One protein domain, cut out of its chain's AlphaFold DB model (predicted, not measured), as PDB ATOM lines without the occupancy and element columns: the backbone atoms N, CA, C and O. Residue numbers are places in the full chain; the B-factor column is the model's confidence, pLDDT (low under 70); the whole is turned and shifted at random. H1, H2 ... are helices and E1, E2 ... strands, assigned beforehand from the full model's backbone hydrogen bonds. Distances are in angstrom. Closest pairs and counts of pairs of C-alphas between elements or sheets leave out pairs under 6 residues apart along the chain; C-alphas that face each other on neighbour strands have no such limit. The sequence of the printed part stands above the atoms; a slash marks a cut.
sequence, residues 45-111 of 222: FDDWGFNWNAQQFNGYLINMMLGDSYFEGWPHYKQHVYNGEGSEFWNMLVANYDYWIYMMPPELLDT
ATOM      1  N   PHE A  45     374.816 330.048 294.590       95.31
ATOM      2  CA  PHE A  45     373.448 330.559 294.514       95.31
ATOM      3  C   PHE A  45     373.276 331.804 295.400       95.31
ATOM      4  O   PHE A  45     373.804 331.862 296.517       95.31
ATOM      5  N   ASP A  46     372.564 332.810 294.892       95.88
ATOM      6  CA  ASP A  46     372.103 333.953 295.679       95.88
ATOM      7  C   ASP A  46     370.904 333.582 296.568       95.88
ATOM      8  O   ASP A  46     370.443 332.439 296.570       95.88
ATOM      9  N   ASP A  47     370.421 334.537 297.363       96.12
ATOM     10  CA  ASP A  47     369.374 334.269 298.354       96.12
ATOM     11  C   ASP A  47     368.011 333.936 297.715       96.12
ATOM     12  O   ASP A  47     367.178 333.302 298.356       96.12
ATOM     13  N   TRP A  48     367.795 334.279 296.439       97.56
ATOM     14  CA  TRP A  48     366.589 333.915 295.686       97.56
ATOM     15  C   TRP A  48     366.728 332.580 294.950       97.56
ATOM     16  O   TRP A  48     365.741 332.057 294.437       97.56
ATOM     17  N   GLY A  49     367.925 331.993 294.927       97.25
ATOM     18  CA  GLY A  49     368.176 330.717 294.272       97.25
ATOM     19  C   GLY A  49     368.693 330.847 292.843       97.25
ATOM     20  O   GLY A  49     368.584 329.882 292.087       97.25
ATOM     21  N   PHE A  50     369.294 331.976 292.455       98.06
ATOM     22  CA  PHE A  50     369.994 332.105 291.174       98.06
ATOM     23  C   PHE A  50     371.490 331.831 291.304       98.06
ATOM     24  O   PHE A  50     372.188 332.444 292.109       98.06
ATOM     25  N   ASN A  51     372.016 330.981 290.428       97.56
ATOM     26  CA  ASN A  51     373.439 330.879 290.129       97.56
ATOM     27  C   ASN A  51     373.672 331.350 288.692       97.56
ATOM     28  O   ASN A  51     373.671 330.559 287.746       97.56
ATOM     29  N   TRP A  52     373.866 332.659 288.525       95.25
ATOM     30  CA  TRP A  52     373.990 333.296 287.212       95.25
ATOM     31  C   TRP A  52     375.178 332.772 286.400       95.25
ATOM     32  O   TRP A  52     375.043 332.487 285.211       95.25
ATOM     33  N   ASN A  53     376.325 332.537 287.045       94.56
ATOM     34  CA  ASN A  53     377.513 332.023 286.364       94.56
ATOM     35  C   ASN A  53     377.321 330.588 285.835       94.56
ATOM     36  O   ASN A  53     377.837 330.251 284.762       94.56
ATOM     37  N   ALA A  54     376.582 329.753 286.575       96.25
ATOM     38  CA  ALA A  54     376.194 328.408 286.153       96.25
ATOM     39  C   ALA A  54     374.918 328.380 285.299       96.25
ATOM     40  O   ALA A  54     374.582 327.322 284.778       96.25
ATOM     41  N   GLN A  55     374.237 329.520 285.141       97.62
ATOM     42  CA  GLN A  55     372.988 329.665 284.387       97.62
ATOM     43  C   GLN A  55     371.877 328.760 284.927       97.62
ATOM     44  O   GLN A  55     371.154 328.108 284.176       97.62
ATOM     45  N   GLN A  56     371.788 328.685 286.254       98.06
ATOM     46  CA  GLN A  56     370.880 327.798 286.965       98.06
ATOM     47  C   GLN A  56     370.019 328.556 287.963       98.06
ATOM     48  O   GLN A  56     370.460 329.520 288.586       98.06
ATOM     49  N   PHE A  57     368.813 328.043 288.160       98.44
ATOM     50  CA  PHE A  57     367.932 328.411 289.253       98.44
ATOM     51  C   PHE A  57     367.595 327.164 290.070       98.44
ATOM     52  O   PHE A  57     367.360 326.091 289.504       98.44
ATOM     53  N   ASN A  58     367.568 327.292 291.392       97.88
ATOM     54  CA  ASN A  58     367.095 326.255 292.297       97.88
ATOM     55  C   ASN A  58     366.457 326.893 293.535       97.88
ATOM     56  O   ASN A  58     367.157 327.469 294.365       97.88
ATOM     57  N   GLY A  59     365.138 326.788 293.655       97.56
ATOM     58  CA  GLY A  59     364.396 327.418 294.740       97.56
ATOM     59  C   GLY A  59     362.891 327.226 294.614       97.56
ATOM     60  O   GLY A  59     362.417 326.307 293.947       97.56
ATOM     61  N   TYR A  60     362.125 328.087 295.278       98.06
ATOM     62  CA  TYR A  60     360.683 328.183 295.059       98.06
ATOM     63  C   TYR A  60     360.385 329.006 293.804       98.06
ATOM     64  O   TYR A  60     361.080 329.986 293.540       98.06
ATOM     65  N   LEU A  61     359.336 328.650 293.059       97.62
ATOM     66  CA  LEU A  61     358.889 329.376 291.862       97.62
ATOM     67  C   LEU A  61     358.754 330.882 292.126       97.62
ATOM     68  O   LEU A  61     359.251 331.698 291.352       97.62
ATOM     69  N   ILE A  62     358.159 331.243 293.261       97.62
ATOM     70  CA  ILE A  62     357.980 332.639 293.657       97.62
ATOM     71  C   ILE A  62     359.305 333.398 293.798       97.62
ATOM     72  O   ILE A  62     359.382 334.568 293.436       97.62
ATOM     73  N   ASN A  63     360.382 332.736 294.236       98.31
ATOM     74  CA  ASN A  63     361.695 333.371 294.341       98.31
ATOM     75  C   ASN A  63     362.329 333.616 292.976       98.31
ATOM     76  O   ASN A  63     363.061 334.593 292.836       98.31
ATOM     77  N   MET A  64     362.023 332.791 291.965       97.25
ATOM     78  CA  MET A  64     362.412 333.118 290.595       97.25
ATOM     79  C   MET A  64     361.767 334.445 290.204       97.25
ATOM     80  O   MET A  64     362.466 335.364 289.813       97.25
ATOM     81  N   MET A  65     360.463 334.602 290.424       96.38
ATOM     82  CA  MET A  65     359.746 335.829 290.063       96.38
ATOM     83  C   MET A  65     360.186 337.055 290.886       96.38
ATOM     84  O   MET A  65     360.235 338.156 290.359       96.38
ATOM     85  N   LEU A  66     360.551 336.879 292.159       97.69
ATOM     86  CA  LEU A  66     361.038 337.966 293.022       97.69
ATOM     87  C   LEU A  66     362.498 338.363 292.750       97.69
ATOM     88  O   LEU A  66     362.874 339.510 292.994       97.69
ATOM     89  N   GLY A  67     363.330 337.415 292.312       97.56
ATOM     90  CA  GLY A  67     364.782 337.578 292.201       97.56
ATOM     91  C   GLY A  67     365.321 337.732 290.778       97.56
ATOM     92  O   GLY A  67     366.494 338.085 290.623       97.56
ATOM     93  N   ASP A  68     364.501 337.487 289.753       96.81
ATOM     94  CA  ASP A  68     364.901 337.570 288.346       96.81
ATOM     95  C   ASP A  68     365.249 339.008 287.948       96.81
ATOM     96  O   ASP A  68     364.453 339.928 288.136       96.81
ATOM     97  N   SER A  69     366.439 339.206 287.377       95.88
ATOM     98  CA  SER A  69     366.915 340.504 286.881       95.88
ATOM     99  C   SER A  69     365.998 341.133 285.831       95.88
ATOM    100  O   SER A  69     366.050 342.345 285.652       95.88
ATOM    101  N   TYR A  70     365.120 340.360 285.185       95.00
ATOM    102  CA  TYR A  70     364.062 340.907 284.334       95.00
ATOM    103  C   TYR A  70     363.192 341.947 285.061       95.00
ATOM    104  O   TYR A  70     362.747 342.923 284.456       95.00
ATOM    105  N   PHE A  71     362.972 341.761 286.364       96.06
ATOM    106  CA  PHE A  71     362.171 342.660 287.189       96.06
ATOM    107  C   PHE A  71     362.997 343.771 287.847       96.06
ATOM    108  O   PHE A  71     362.480 344.484 288.704       96.06
ATOM    109  N   GLU A  72     364.261 343.974 287.466       96.19
ATOM    110  CA  GLU A  72     365.058 345.077 288.004       96.19
ATOM    111  C   GLU A  72     364.339 346.426 287.802       96.19
ATOM    112  O   GLU A  72     363.903 346.777 286.706       96.19
ATOM    113  N   GLY A  73     364.162 347.170 288.899       96.44
ATOM    114  CA  GLY A  73     363.398 348.423 288.934       96.44
ATOM    115  C   GLY A  73     361.917 348.280 289.311       96.44
ATOM    116  O   GLY A  73     361.272 349.291 289.592       96.44
ATOM    117  N   TRP A  74     361.372 347.062 289.382       96.88
ATOM    118  CA  TRP A  74     360.015 346.828 289.882       96.88
ATOM    119  C   TRP A  74     359.958 346.874 291.416       96.88
ATOM    120  O   TRP A  74     360.913 346.454 292.072       96.88
ATOM    121  N   PRO A  75     358.828 347.303 292.022       97.06
ATOM    122  CA  PRO A  75     358.727 347.440 293.476       97.06
ATOM    123  C   PRO A  75     358.998 346.157 294.269       97.06
ATOM    124  O   PRO A  75     359.548 346.240 295.357       97.06
ATOM    125  N   HIS A  76     358.629 344.985 293.740       95.88
ATOM    126  CA  HIS A  76     358.810 343.701 294.427       95.88
ATOM    127  C   HIS A  76     360.224 343.118 294.282       95.88
ATOM    128  O   HIS A  76     360.566 342.169 294.994       95.88
ATOM    129  N   TYR A  77     361.034 343.650 293.360       97.69
ATOM    130  CA  TYR A  77     362.318 343.062 293.002       97.69
ATOM    131  C   TYR A  77     363.245 343.005 294.212       97.69
ATOM    132  O   TYR A  77     363.556 344.026 294.837       97.69
ATOM    133  N   LYS A  78     363.667 341.784 294.546       96.69
ATOM    134  CA  LYS A  78     364.576 341.471 295.649       96.69
ATOM    135  C   LYS A  78     364.175 342.057 297.010       96.69
ATOM    136  O   LYS A  78     365.038 342.347 297.835       96.69
ATOM    137  N   GLN A  79     362.875 342.201 297.278       95.50
ATOM    138  CA  GLN A  79     362.392 342.694 298.578       95.50
ATOM    139  C   GLN A  79     362.251 341.589 299.628       95.50
ATOM    140  O   GLN A  79     362.554 341.798 300.801       95.50
ATOM    141  N   HIS A  80     361.811 340.400 299.212       93.94
ATOM    142  CA  HIS A  80     361.552 339.277 300.109       93.94
ATOM    143  C   HIS A  80     362.060 337.968 299.504       93.94
ATOM    144  O   HIS A  80     362.083 337.810 298.283       93.94
ATOM    145  N   VAL A  81     362.456 337.039 300.371       96.81
ATOM    146  CA  VAL A  81     362.830 335.667 300.014       96.81
ATOM    147  C   VAL A  81     361.836 334.740 300.693       96.81
ATOM    148  O   VAL A  81     361.651 334.834 301.903       96.81
ATOM    149  N   TYR A  82     361.209 333.862 299.920       97.44
ATOM    150  CA  TYR A  82     360.329 332.821 300.428       97.44
ATOM    151  C   TYR A  82     361.135 331.575 300.810       97.44
ATOM    152  O   TYR A  82     361.898 331.051 299.993       97.44
ATOM    153  N   ASN A  83     360.955 331.076 302.031       95.50
ATOM    154  CA  ASN A  83     361.606 329.875 302.560       95.50
ATOM    155  C   ASN A  83     360.611 328.769 302.947       95.50
ATOM    156  O   ASN A  83     361.019 327.792 303.575       95.50
ATOM    157  N   GLY A  84     359.338 328.890 302.560       94.94
ATOM    158  CA  GLY A  84     358.297 327.917 302.903       94.94
ATOM    159  C   GLY A  84     357.414 328.347 304.073       94.94
ATOM    160  O   GLY A  84     356.864 327.499 304.769       94.94
ATOM    161  N   GLU A  85     357.305 329.649 304.337       94.62
ATOM    162  CA  GLU A  85     356.486 330.207 305.419       94.62
ATOM    163  C   GLU A  85     354.970 330.058 305.169       94.62
ATOM    164  O   GLU A  85     354.164 330.287 306.070       94.62
ATOM    165  N   GLY A  86     354.558 329.666 303.960       93.94
ATOM    166  CA  GLY A  86     353.165 329.461 303.587       93.94
ATOM    167  C   GLY A  86     352.369 330.760 303.451       93.94
ATOM    168  O   GLY A  86     352.868 331.809 303.035       93.94
ATOM    169  N   SER A  87     351.084 330.687 303.798       94.25
ATOM    170  CA  SER A  87     350.096 331.739 303.528       94.25
ATOM    171  C   SER A  87     350.389 333.086 304.198       94.25
ATOM    172  O   SER A  87     349.947 334.116 303.690       94.25
ATOM    173  N   GLU A  88     351.155 333.122 305.291       95.62
ATOM    174  CA  GLU A  88     351.574 334.378 305.928       95.62
ATOM    175  C   GLU A  88     352.436 335.229 304.987       95.62
ATOM    176  O   GLU A  88     352.193 336.430 304.838       95.62
ATOM    177  N   PHE A  89     353.386 334.597 304.288       97.06
ATOM    178  CA  PHE A  89     354.196 335.267 303.277       97.06
ATOM    179  C   PHE A  89     353.332 335.756 302.119       97.06
ATOM    180  O   PHE A  89     353.468 336.901 301.693       97.06
ATOM    181  N   TRP A  90     352.417 334.910 301.636       97.06
ATOM    182  CA  TRP A  90     351.516 335.272 300.543       97.06
ATOM    183  C   TRP A  90     350.680 336.506 300.875       97.06
ATOM    184  O   TRP A  90     350.653 337.461 300.102       97.06
ATOM    185  N   ASN A  91     350.056 336.521 302.053       96.44
ATOM    186  CA  ASN A  91     349.228 337.632 302.512       96.44
ATOM    187  C   ASN A  91     350.035 338.930 302.637       96.44
ATOM    188  O   ASN A  91     349.561 339.990 302.234       96.44
ATOM    189  N   MET A  92     351.265 338.850 303.155       96.56
ATOM    190  CA  MET A  92     352.184 339.989 303.194       96.56
ATOM    191  C   MET A  92     352.522 340.478 301.783       96.56
ATOM    192  O   MET A  92     352.494 341.684 301.525       96.56
ATOM    193  N   LEU A  93     352.814 339.559 300.863       96.75
ATOM    194  CA  LEU A  93     353.235 339.901 299.512       96.75
ATOM    195  C   LEU A  93     352.126 340.627 298.745       96.75
ATOM    196  O   LEU A  93     352.380 341.695 298.193       96.75
ATOM    197  N   VAL A  94     350.897 340.103 298.757       96.75
ATOM    198  CA  VAL A  94     349.760 340.731 298.059       96.75
ATOM    199  C   VAL A  94     349.284 342.018 298.734       96.75
ATOM    200  O   VAL A  94     348.734 342.886 298.066       96.75
ATOM    201  N   ALA A  95     349.509 342.182 300.042       97.19
ATOM    202  CA  ALA A  95     349.213 343.436 300.734       97.19
ATOM    203  C   ALA A  95     350.184 344.563 300.345       97.19
ATOM    204  O   ALA A  95     349.781 345.724 300.299       97.19
ATOM    205  N   ASN A  96     351.450 344.229 300.071       97.25
ATOM    206  CA  ASN A  96     352.471 345.199 299.664       97.25
ATOM    207  C   ASN A  96     352.514 345.423 298.146       97.25
ATOM    208  O   ASN A  96     352.834 346.526 297.703       97.25
ATOM    209  N   TYR A  97     352.181 344.404 297.350       96.50
ATOM    210  CA  TYR A  97     352.083 344.510 295.897       96.50
ATOM    211  C   TYR A  97     350.859 343.739 295.384       96.50
ATOM    212  O   TYR A  97     350.910 342.547 295.077       96.50
ATOM    213  N   ASP A  98     349.742 344.456 295.298       95.06
ATOM    214  CA  ASP A  98     348.410 343.948 294.948       95.06
ATOM    215  C   ASP A  98     348.340 343.228 293.592       95.06
ATOM    216  O   ASP A  98     347.550 342.300 293.421       95.06
ATOM    217  N   TYR A  99     349.209 343.584 292.646       95.00
ATOM    218  CA  TYR A  99     349.283 342.960 291.327       95.00
ATOM    219  C   TYR A  99     349.797 341.511 291.333       95.00
ATOM    220  O   TYR A  99     349.660 340.826 290.318       95.00
ATOM    221  N   TRP A 100     350.349 341.004 292.443       94.88
ATOM    222  CA  TRP A 100     350.854 339.623 292.518       94.88
ATOM    223  C   TRP A 100     349.795 338.563 292.243       94.88
ATOM    224  O   TRP A 100     350.120 337.525 291.668       94.88
ATOM    225  N   ILE A 101     348.531 338.846 292.568       93.50
ATOM    226  CA  ILE A 101     347.408 337.938 292.297       93.50
ATOM    227  C   ILE A 101     347.233 337.641 290.799       93.50
ATOM    228  O   ILE A 101     346.634 336.632 290.440       93.50
ATOM    229  N   TYR A 102     347.748 338.512 289.923       92.69
ATOM    230  CA  TYR A 102     347.723 338.335 288.470       92.69
ATOM    231  C   TYR A 102     349.004 337.698 287.924       92.69
ATOM    232  O   TYR A 102     349.021 337.255 286.778       92.69
ATOM    233  N   MET A 103     350.078 337.670 288.716       91.62
ATOM    234  CA  MET A 103     351.362 337.104 288.305       91.62
ATOM    235  C   MET A 103     351.430 335.601 288.575       91.62
ATOM    236  O   MET A 103     351.966 334.855 287.758       91.62
ATOM    237  N   MET A 104     350.900 335.152 289.714       92.94
ATOM    238  CA  MET A 104     350.921 333.747 290.111       92.94
ATOM    239  C   MET A 104     349.719 333.435 291.014       92.94
ATOM    240  O   MET A 104     349.389 334.246 291.875       92.94
ATOM    241  N   PRO A 105     349.062 332.275 290.865       93.00
ATOM    242  CA  PRO A 105     348.052 331.823 291.817       93.00
ATOM    243  C   PRO A 105     348.690 331.383 293.159       93.00
ATOM    244  O   PRO A 105     349.795 330.826 293.150       93.00
ATOM    245  N   PRO A 106     348.022 331.592 294.315       94.31
ATOM    246  CA  PRO A 106     348.540 331.200 295.634       94.31
ATOM    247  C   PRO A 106     348.836 329.701 295.758       94.31
ATOM    248  O   PRO A 106     349.736 329.309 296.496       94.31
ATOM    249  N   GLU A 107     348.122 328.857 295.016       93.38
ATOM    250  CA  GLU A 107     348.290 327.401 294.984       93.38
ATOM    251  C   GLU A 107     349.680 326.974 294.490       93.38
ATOM    252  O   GLU A 107     350.112 325.854 294.745       93.38
ATOM    253  N   LEU A 108     350.404 327.860 293.798       94.44
ATOM    254  CA  LEU A 108     351.760 327.595 293.321       94.44
ATOM    255  C   LEU A 108     352.857 328.106 294.265       94.44
ATOM    256  O   LEU A 108     354.035 327.933 293.950       94.44
ATOM    257  N   LEU A 109     352.509 328.686 295.418       95.62
ATOM    258  CA  LEU A 109     353.464 329.267 296.368       95.62
ATOM    259  C   LEU A 109     354.584 328.293 296.765       95.62
ATOM    260  O   LEU A 109     355.764 328.640 296.708       95.62
ATOM    261  N   ASP A 110     354.214 327.056 297.094       95.94
ATOM    262  CA  ASP A 110     355.146 326.009 297.524       95.94
ATOM    263  C   ASP A 110     355.743 325.192 296.371       95.94
ATOM    264  O   ASP A 110     356.493 324.238 296.598       95.94
ATOM    265  N   THR A 111     355.479 325.585 295.122       97.31
ATOM    266  CA  THR A 111     356.074 324.929 293.955       97.31
ATOM    267  C   THR A 111     357.585 325.124 293.962       97.31
ATOM    268  O   THR A 111     358.096 326.249 293.932       97.31
TER     269      THR A 111
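Overview. This is residues 45 to 111 of the 222 residues of an uncharacterized protein of Mangrovibacterium diazotrophicum (UniProt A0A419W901). This model has little regular structure: loops surround short helix H1 in the middle, with a folded-back arm, residues 50 to 60 with E1, at one end and H2 and H3 meeting at a corner at the other. The 67 printed residues hold one named strand, then three named helices; the class is mostly helix, with only 26 residues in named elements. It is compact, radius of gyration of the C-alphas 11.5 A, spanning 33 by 25 by 16 A.

Arrangement. Residues 50 to 51 pair antiparallel with 56 to 57 of E1, residues 56 to 60. H1, residues 61 to 67, is apart from H2, residues 87 to 96, and H3, residues 100 to 103. H2 and H3 only just touch, only at the corner, with 3 pairs of C-alphas within 8 A; the closest, Val 94 and Trp 100, are 5.8 A apart. In H1 and H2 every O i to N i+4 pair is within hydrogen-bond range; H3 is too short for one.

Along the chain. E1 spans 13.0 A from C-alpha 56 at (370.880, 327.798, 286.965), H1 10.1 A, H2 14.2 A and H3 4.9 A to C-alpha 103 at (351.362, 337.104, 288.305).

Size, cuts and confidence. The H1 to H2 link is long, 19 residues. The printed part has no cut, and no printed residue is under 70.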